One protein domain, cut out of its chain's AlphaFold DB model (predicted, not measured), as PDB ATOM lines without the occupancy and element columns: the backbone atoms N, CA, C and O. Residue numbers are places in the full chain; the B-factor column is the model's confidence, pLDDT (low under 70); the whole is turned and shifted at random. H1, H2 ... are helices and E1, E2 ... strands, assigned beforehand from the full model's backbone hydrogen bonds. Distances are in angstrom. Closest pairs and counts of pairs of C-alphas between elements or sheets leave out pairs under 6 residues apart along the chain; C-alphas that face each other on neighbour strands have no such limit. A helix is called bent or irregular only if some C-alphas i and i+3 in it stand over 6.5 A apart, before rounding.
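What this domain is: This is residues 236 to 294 of the 332 residues of an uncharacterized protein of Ureibacillus thermosphaericus (UniProt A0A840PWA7). Picture a small rounded body in which the strand hairpin of E1 and E2 makes one end of the longest axis and H2 the other, with H1 and H3 nearest the core. H1 runs by the strand hairpin, H3 stands crosswise to H1 and brings its last residues close to E2, and H2 folds back beside H3 in a helical hairpin; residues 237 to 238, near the start of the printed part, pair with E2. The printed part has 59 residues with three named helices and two named strands, in the order H1, E1, E2, H2, H3. The sheet has the order E1 - E2 and is antiparallel, and the class is mostly helix. The whole is compact, with a radius of gyration of the C-alphas of 10.2 A, and the C-alphas span 30 by 21 by 16 A.

Where its parts are: Begin with the sheet. Find C-alpha 257 at (-23.148, 47.286, -42.873), where E1 starts; it covers residues 257 to 259, and C-alphas 257 and 259 are 6.9 A apart. After residues 260 to 263 comes E2, residues 264 to 266, 6.6 A from first to last C-alpha. Go back along the printed part to C-alpha 241 at (-18.695, 57.684, -49.622): here H1 begins, and it runs through residues 241 to 253 over 17.9 A. H1 is irregular, with C-alphas 246 and 249 at 8.1 A from each other. Past E2, look at residues 272 to 277 for H2, 8.9 A from first to last C-alpha. H3, residues 283 to 294, measures 16.4 A and ends at C-alpha 294, at (-10.543, 41.480, -39.223).

How they stand to each other: Start at the hairpin of E1 and E2, whose N-to-C directions stand at 163 degrees, antiparallel. The C-alphas of Tyr 258 and Leu 265 face each other at 4.5 A. Look at N 266 and O 257, 2.8 A apart, and at N 259 and O 264, 2.9 A apart: both pairs are within hydrogen-bond range. Residues 237 to 238 make a short antiparallel pairing with residues 264 to 265 of E2. Now move to H1: its closest C-alpha to E1 is that of Cys 251, 7.5 A from that of Ser 257. H1 and E2 are near each other, with 5 pairs of C-alphas within 10 A. From Cys 251 turn to Ile 286, where H1 and H3 are close but not clearly touching, their closest C-alphas 7.4 A apart; their lines are about perpendicular, at 89 degrees. Toward its end H3 comes near the sheet: the closest C-alphas of E2 and H3 are those of Ser 266 and Tyr 293, at 7.0 A. H2 and H3 touch, with the C-alphas of Ile 275 and Arg 283 closest at 6.4 A. They form a helical hairpin and run opposite ways at a shallow tilt of 6 degrees. H1 and H2 are apart, and so are E1 and H2, and E1 and H3. In H2 and H3 every O i to N i+4 pair is within hydrogen-bond range; in H1, 7 of 9 are.

The domain as a whole: The two C-alphas farthest apart are those of Asp 261, between E1 and E2, and Arg 277, the last residue of H2, at 30.4 A. The first and last printed C-alphas, of Ser 236 and Asn 294, are 9.3 A apart. The printed part has no cut, and the links H1 to E1, E1 to E2, E2 to H2 and H2 to H3 are tight. The mean pLDDT of the printed part of this model is 91.7, and no printed residue is under 70.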
ATOM      1  N   SER A 236     -11.610  50.446 -36.802       81.56
ATOM      2  CA  SER A 236     -12.642  50.468 -37.835       81.56
ATOM      3  C   SER A 236     -12.070  50.686 -39.236       81.56
ATOM      4  O   SER A 236     -11.100  51.413 -39.441       81.56
ATOM      5  N   VAL A 237     -12.730  50.095 -40.234       86.62
ATOM      6  CA  VAL A 237     -12.399  50.322 -41.643       86.62
ATOM      7  C   VAL A 237     -13.189  51.520 -42.139       86.62
ATOM      8  O   VAL A 237     -14.402  51.439 -42.344       86.62
ATOM      9  N   LYS A 238     -12.506  52.650 -42.331       86.75
ATOM     10  CA  LYS A 238     -13.112  53.849 -42.915       86.75
ATOM     11  C   LYS A 238     -13.140  53.734 -44.434       86.75
ATOM     12  O   LYS A 238     -12.105  53.570 -45.072       86.75
ATOM     13  N   VAL A 239     -14.324  53.870 -45.020       88.44
ATOM     14  CA  VAL A 239     -14.526  53.824 -46.473       88.44
ATOM     15  C   VAL A 239     -15.164  55.131 -46.911       88.44
ATOM     16  O   VAL A 239     -16.204  55.531 -46.400       88.44
ATOM     17  N   LEU A 240     -14.543  55.842 -47.854       89.56
ATOM     18  CA  LEU A 240     -15.112  57.097 -48.343       89.56
ATOM     19  C   LEU A 240     -16.440  56.833 -49.056       89.56
ATOM     20  O   LEU A 240     -16.597  55.838 -49.755       89.56
ATOM     21  N   LYS A 241     -17.368  57.794 -48.989       87.94
ATOM     22  CA  LYS A 241     -18.695  57.684 -49.622       87.94
ATOM     23  C   LYS A 241     -18.632  57.316 -51.112       87.94
ATOM     24  O   LYS A 241     -19.507  56.610 -51.600       87.94
ATOM     25  N   LYS A 242     -17.611  57.790 -51.835       91.56
ATOM     26  CA  LYS A 242     -17.391  57.441 -53.250       91.56
ATOM     27  C   LYS A 242     -17.058  55.955 -53.439       91.56
ATOM     28  O   LYS A 242     -17.561  55.341 -54.372       91.56
ATOM     29  N   ASP A 243     -16.254  55.392 -52.540       91.62
ATOM     30  CA  ASP A 243     -15.790  54.010 -52.603       91.62
ATOM     31  C   ASP A 243     -16.881  53.072 -52.084       91.62
ATOM     32  O   ASP A 243     -17.093  52.017 -52.672       91.62
ATOM     33  N   TRP A 244     -17.651  53.501 -51.074       93.06
ATOM     34  CA  TRP A 244     -18.852  52.798 -50.620       93.06
ATOM     35  C   TRP A 244     -19.878  52.665 -51.744       93.06
ATOM     36  O   TRP A 244     -20.287  51.556 -52.059       93.06
ATOM     37  N   LYS A 245     -20.221  53.764 -52.433       93.44
ATOM     38  CA  LYS A 245     -21.161  53.734 -53.571       93.44
ATOM     39  C   LYS A 245     -20.767  52.733 -54.661       93.44
ATOM     40  O   LYS A 245     -21.641  52.214 -55.345       93.44
ATOM     41  N   ARG A 246     -19.467  52.475 -54.841       94.56
ATOM     42  CA  ARG A 246     -18.961  51.502 -55.819       94.56
ATOM     43  C   ARG A 246     -19.273  50.053 -55.428       94.56
ATOM     44  O   ARG A 246     -19.452  49.235 -56.323       94.56
ATOM     45  N   ILE A 247     -19.306  49.746 -54.132       94.75
ATOM     46  CA  ILE A 247     -19.420  48.377 -53.596       94.75
ATOM     47  C   ILE A 247     -20.695  48.128 -52.790       94.75
ATOM     48  O   ILE A 247     -20.883  47.035 -52.277       94.75
ATOM     49  N   GLU A 248     -21.556  49.134 -52.645       95.31
ATOM     50  CA  GLU A 248     -22.678  49.128 -51.708       95.31
ATOM     51  C   GLU A 248     -23.603  47.924 -51.895       95.31
ATOM     52  O   GLU A 248     -23.926  47.256 -50.915       95.31
ATOM     53  N   ASN A 249     -24.005  47.633 -53.135       95.19
ATOM     54  CA  ASN A 249     -24.895  46.508 -53.421       95.19
ATOM     55  C   ASN A 249     -24.221  45.176 -53.076       95.19
ATOM     56  O   ASN A 249     -24.771  44.412 -52.289       95.19
ATOM     57  N   ASP A 250     -22.998  44.960 -53.569       95.56
ATOM     58  CA  ASP A 250     -22.217  43.745 -53.311       95.56
ATOM     59  C   ASP A 250     -22.017  43.515 -51.800       95.56
ATOM     60  O   ASP A 250     -22.240  42.427 -51.277       95.56
ATOM     61  N   CYS A 251     -21.631  44.562 -51.063       94.56
ATOM     62  CA  CYS A 251     -21.433  44.509 -49.618       94.56
ATOM     63  C   CYS A 251     -22.739  44.226 -48.861       94.56
ATOM     64  O   CYS A 251     -22.724  43.446 -47.909       94.56
ATOM     65  N   LYS A 252     -23.863  44.837 -49.261       94.06
ATOM     66  CA  LYS A 252     -25.171  44.587 -48.636       94.06
ATOM     67  C   LYS A 252     -25.657  43.163 -48.882       94.06
ATOM     68  O   LYS A 252     -26.170  42.550 -47.951       94.06
ATOM     69  N   GLU A 253     -25.468  42.628 -50.089       94.81
ATOM     70  CA  GLU A 253     -25.787  41.231 -50.419       94.81
ATOM     71  C   GLU A 253     -24.986  40.247 -49.560       94.81
ATOM     72  O   GLU A 253     -25.521  39.240 -49.105       94.81
ATOM     73  N   LEU A 254     -23.725  40.579 -49.272       94.62
ATOM     74  CA  LEU A 254     -22.861  39.817 -48.371       94.62
ATOM     75  C   LEU A 254     -23.218  39.979 -46.882       94.62
ATOM     76  O   LEU A 254     -22.675  39.255 -46.053       94.62
ATOM     77  N   GLY A 255     -24.104  40.916 -46.523       93.56
ATOM     78  CA  GLY A 255     -24.503  41.191 -45.138       93.56
ATOM     79  C   GLY A 255     -23.603  42.180 -44.385       93.56
ATOM     80  O   GLY A 255     -23.684  42.267 -43.156       93.56
ATOM     81  N   ALA A 256     -22.747  42.928 -45.087       94.50
ATOM     82  CA  ALA A 256     -21.968  44.015 -44.497       94.50
ATOM     83  C   ALA A 256     -22.851  45.241 -44.217       94.50
ATOM     84  O   ALA A 256     -23.827  45.509 -44.921       94.50
ATOM     85  N   SER A 257     -22.479  46.027 -43.207       92.75
ATOM     86  CA  SER A 257     -23.148  47.286 -42.873       92.75
ATOM     87  C   SER A 257     -22.188  48.468 -42.950       92.75
ATOM     88  O   SER A 257     -20.994  48.334 -42.697       92.75
ATOM     89  N   TYR A 258     -22.714  49.637 -43.306       93.62
ATOM     90  CA  TYR A 258     -21.946  50.871 -43.427       93.62
ATOM     91  C   TYR A 258     -22.680  52.014 -42.731       93.62
ATOM     92  O   TYR A 258     -23.869  52.235 -42.971       93.62
ATOM     93  N   ASP A 259     -21.962  52.739 -41.883       92.00
ATOM     94  CA  ASP A 259     -22.445  53.933 -41.201       92.00
ATOM     95  C   ASP A 259     -22.064  55.177 -42.019       92.00
ATOM     96  O   ASP A 259     -20.886  55.442 -42.263       92.00
ATOM     97  N   ASN A 260     -23.064  55.943 -42.463       88.25
ATOM     98  CA  ASN A 260     -22.848  57.138 -43.283       88.25
ATOM     99  C   ASN A 260     -22.221  58.307 -42.516       88.25
ATOM    100  O   ASN A 260     -21.516  59.107 -43.138       88.25
ATOM    101  N   ASP A 261     -22.470  58.402 -41.212       88.12
ATOM    102  CA  ASP A 261     -22.025  59.515 -40.378       88.12
ATOM    103  C   ASP A 261     -20.560  59.315 -40.001       88.12
ATOM    104  O   ASP A 261     -19.723  60.200 -40.192       88.12
ATOM    105  N   THR A 262     -20.219  58.100 -39.562       87.81
ATOM    106  CA  THR A 262     -18.844  57.755 -39.172       87.81
ATOM    107  C   THR A 262     -17.985  57.254 -40.335       87.81
ATOM    108  O   THR A 262     -16.759  57.192 -40.213       87.81
ATOM    109  N   LYS A 263     -18.603  56.939 -41.483       92.12
ATOM    110  CA  LYS A 263     -17.975  56.342 -42.677       92.12
ATOM    111  C   LYS A 263     -17.318  54.987 -42.403       92.12
ATOM    112  O   LYS A 263     -16.330  54.636 -43.050       92.12
ATOM    113  N   LYS A 264     -17.835  54.242 -41.426       92.12
ATOM    114  CA  LYS A 264     -17.272  52.966 -40.975       92.12
ATOM    115  C   LYS A 264     -17.990  51.799 -41.643       92.12
ATOM    116  O   LYS A 264     -19.215  51.711 -41.604       92.12
ATOM    117  N   LEU A 265     -17.209  50.899 -42.235       92.50
ATOM    118  CA  LEU A 265     -17.669  49.635 -42.798       92.50
ATOM    119  C   LEU A 265     -17.496  48.513 -41.767       92.50
ATOM    120  O   LEU A 265     -16.472  48.426 -41.088       92.50
ATOM    121  N   SER A 266     -18.496  47.644 -41.671       91.94
ATOM    122  CA  SER A 266     -18.516  46.503 -40.765       91.94
ATOM    123  C   SER A 266     -18.837  45.218 -41.513       91.94
ATOM    124  O   SER A 266     -19.854  45.121 -42.200       91.94
ATOM    125  N   PHE A 267     -17.992  44.209 -41.313       93.50
ATOM    126  CA  PHE A 267     -18.181  42.855 -41.835       93.50
ATOM    127  C   PHE A 267     -18.600  41.857 -40.748       93.50
ATOM    128  O   PHE A 267     -18.425  40.656 -40.916       93.50
ATOM    129  N   LYS A 268     -19.176  42.337 -39.634       90.88
ATOM    130  CA  LYS A 268     -19.530  41.517 -38.457       90.88
ATOM    131  C   LYS A 268     -20.285  40.224 -38.794       90.88
ATOM    132  O   LYS A 268     -20.082  39.215 -38.128       90.88
ATOM    133  N   ASN A 269     -21.152  40.265 -39.805       89.44
ATOM    134  CA  ASN A 269     -22.011  39.146 -40.204       89.44
ATOM    135  C   ASN A 269     -21.583  38.494 -41.529       89.44
ATOM    136  O   ASN A 269     -22.353  37.729 -42.102       89.44
ATOM    137  N   VAL A 270     -20.388  38.808 -42.032       93.25
ATOM    138  CA  VAL A 270     -19.907  38.354 -43.340       93.25
ATOM    139  C   VAL A 270     -18.845  37.278 -43.158       93.25
ATOM    140  O   VAL A 270     -17.929  37.426 -42.345       93.25
ATOM    141  N   LYS A 271     -18.932  36.198 -43.937       93.88
ATOM    142  CA  LYS A 271     -17.892  35.164 -43.982       93.88
ATOM    143  C   LYS A 271     -16.969  35.391 -45.171       93.88
ATOM    144  O   LYS A 271     -17.410  35.785 -46.251       93.88
ATOM    145  N   ARG A 272     -15.680  35.104 -44.989       94.12
ATOM    146  CA  ARG A 272     -14.667  35.297 -46.034       94.12
ATOM    147  C   ARG A 272     -14.942  34.440 -47.271       94.12
ATOM    148  O   ARG A 272     -14.726  34.898 -48.391       94.12
ATOM    149  N   GLU A 273     -15.439  33.214 -47.091       95.06
ATOM    150  CA  GLU A 273     -15.744  32.296 -48.195       95.06
ATOM    151  C   GLU A 273     -16.857  32.825 -49.103       95.06
ATOM    152  O   GLU A 273     -16.812  32.597 -50.313       95.06
ATOM    153  N   ASP A 274     -17.822  33.557 -48.544       95.69
ATOM    154  CA  ASP A 274     -18.934  34.134 -49.304       95.69
ATOM    155  C   ASP A 274     -18.425  35.233 -50.249       95.69
ATOM    156  O   ASP A 274     -18.831  35.302 -51.410       95.69
ATOM    157  N   ILE A 275     -17.438  36.019 -49.802       95.50
ATOM    158  CA  ILE A 275     -16.755  37.014 -50.641       95.50
ATOM    159  C   ILE A 275     -16.007  36.314 -51.779       95.50
ATOM    160  O   ILE A 275     -16.157  36.694 -52.940       95.50
ATOM    161  N   LEU A 276     -15.239  35.261 -51.477       93.81
ATOM    162  CA  LEU A 276     -14.463  34.516 -52.478       93.81
ATOM    163  C   LEU A 276     -15.343  33.844 -53.542       93.81
ATOM    164  O   LEU A 276     -14.949  33.783 -54.707       93.81
ATOM    165  N   ARG A 277     -16.528  33.361 -53.148       94.69
ATOM    166  CA  ARG A 277     -17.522  32.746 -54.043       94.69
ATOM    167  C   ARG A 277     -18.367  33.764 -54.809       94.69
ATOM    168  O   ARG A 277     -19.074  33.373 -55.734       94.69
ATOM    169  N   SER A 278     -18.317  35.044 -54.440       92.56
ATOM    170  CA  SER A 278     -19.079  36.084 -55.125       92.56
ATOM    171  C   SER A 278     -18.583  36.298 -56.559       92.56
ATOM    172  O   SER A 278     -17.384  36.261 -56.844       92.56
ATOM    173  N   ASN A 279     -19.520  36.591 -57.463       91.62
ATOM    174  CA  ASN A 279     -19.229  36.983 -58.847       91.62
ATOM    175  C   ASN A 279     -19.055  38.508 -58.999       91.62
ATOM    176  O   ASN A 279     -19.119  39.037 -60.111       91.62
ATOM    177  N   SER A 280     -18.871  39.234 -57.888       92.62
ATOM    178  CA  SER A 280     -18.709  40.688 -57.908       92.62
ATOM    179  C   SER A 280     -17.435  41.078 -58.660       92.62
ATOM    180  O   SER A 280     -16.346  40.558 -58.410       92.62
ATOM    181  N   ARG A 281     -17.544  42.087 -59.532       93.50
ATOM    182  CA  ARG A 281     -16.377  42.721 -60.175       93.50
ATOM    183  C   ARG A 281     -15.493  43.480 -59.178       93.50
ATOM    184  O   ARG A 281     -14.355  43.796 -59.500       93.50
ATOM    185  N   ASN A 282     -16.011  43.772 -57.984       94.38
ATOM    186  CA  ASN A 282     -15.304  44.437 -56.894       94.38
ATOM    187  C   ASN A 282     -14.767  43.456 -55.842       94.38
ATOM    188  O   ASN A 282     -14.261  43.912 -54.815       94.38
ATOM    189  N   ARG A 283     -14.870  42.138 -56.067       94.06
ATOM    190  CA  ARG A 283     -14.514  41.098 -55.090       94.06
ATOM    191  C   ARG A 283     -13.177  41.354 -54.402       94.06
ATOM    192  O   ARG A 283     -13.123  41.334 -53.181       94.06
ATOM    193  N   ASP A 284     -12.123  41.637 -55.161       89.88
ATOM    194  CA  ASP A 284     -10.776  41.787 -54.600       89.88
ATOM    195  C   ASP A 284     -10.662  43.038 -53.709       89.88
ATOM    196  O   ASP A 284      -9.998  43.020 -52.676       89.88
ATOM    197  N   PHE A 285     -11.381  44.114 -54.050       90.94
ATOM    198  CA  PHE A 285     -11.455  45.309 -53.207       90.94
ATOM    199  C   PHE A 285     -12.302  45.077 -51.948       90.94
ATOM    200  O   PHE A 285     -11.957  45.571 -50.879       90.94
ATOM    201  N   ILE A 286     -13.387  44.308 -52.042       93.62
ATOM    202  CA  ILE A 286     -14.203  43.935 -50.878       93.62
ATOM    203  C   ILE A 286     -13.411  43.011 -49.951       93.62
ATOM    204  O   ILE A 286     -13.430  43.207 -48.740       93.62
ATOM    205  N   LEU A 287     -12.669  42.053 -50.512       91.56
ATOM    206  CA  LEU A 287     -11.793  41.159 -49.762       91.56
ATOM    207  C   LEU A 287     -10.690  41.939 -49.041       91.56
ATOM    208  O   LEU A 287     -10.453  41.693 -47.865       91.56
ATOM    209  N   TYR A 288     -10.095  42.943 -49.697       88.44
ATOM    210  CA  TYR A 288      -9.176  43.880 -49.046       88.44
ATOM    211  C   TYR A 288      -9.806  44.547 -47.817       88.44
ATOM    212  O   TYR A 288      -9.222  44.528 -46.737       88.44
ATOM    213  N   LEU A 289     -11.008  45.113 -47.958       90.50
ATOM    214  CA  LEU A 289     -11.704  45.775 -46.851       90.50
ATOM    215  C   LEU A 289     -12.101  44.791 -45.737       90.50
ATOM    216  O   LEU A 289     -12.094  45.160 -44.563       90.50
ATOM    217  N   TYR A 290     -12.439  43.551 -46.092       91.00
ATOM    218  CA  TYR A 290     -12.737  42.482 -45.143       91.00
ATOM    219  C   TYR A 290     -11.503  42.075 -44.337       91.00
ATOM    220  O   TYR A 290     -11.571  41.974 -43.110       91.00
ATOM    221  N   ASP A 291     -10.373  41.867 -45.014       87.44
ATOM    222  CA  ASP A 291      -9.112  41.505 -44.371       87.44
ATOM    223  C   ASP A 291      -8.646  42.661 -43.453       87.44
ATOM    224  O   ASP A 291      -8.236  42.411 -42.321       87.44
ATOM    225  N   LEU A 292      -8.845  43.927 -43.852       84.06
ATOM    226  CA  LEU A 292      -8.621  45.091 -42.980       84.06
ATOM    227  C   LEU A 292      -9.526  45.115 -41.737       84.06
ATOM    228  O   LEU A 292      -9.075  45.497 -40.661       84.06
ATOM    229  N   TYR A 293     -10.799  44.735 -41.867       86.62
ATOM    230  CA  TYR A 293     -11.759  44.748 -40.753       86.62
ATOM    231  C   TYR A 293     -11.424  43.715 -39.677       86.62
ATOM    232  O   TYR A 293     -11.623  43.947 -38.476       86.62
ATOM    233  N   ASN A 294     -10.920  42.564 -40.115       83.69
ATOM    234  CA  ASN A 294     -10.543  41.480 -39.223       83.69
ATOM    235  C   ASN A 294      -9.141  41.646 -38.643       83.69
ATOM    236  O   ASN A 294      -8.866  41.002 -37.640       83.69
TER     237      ASN A 294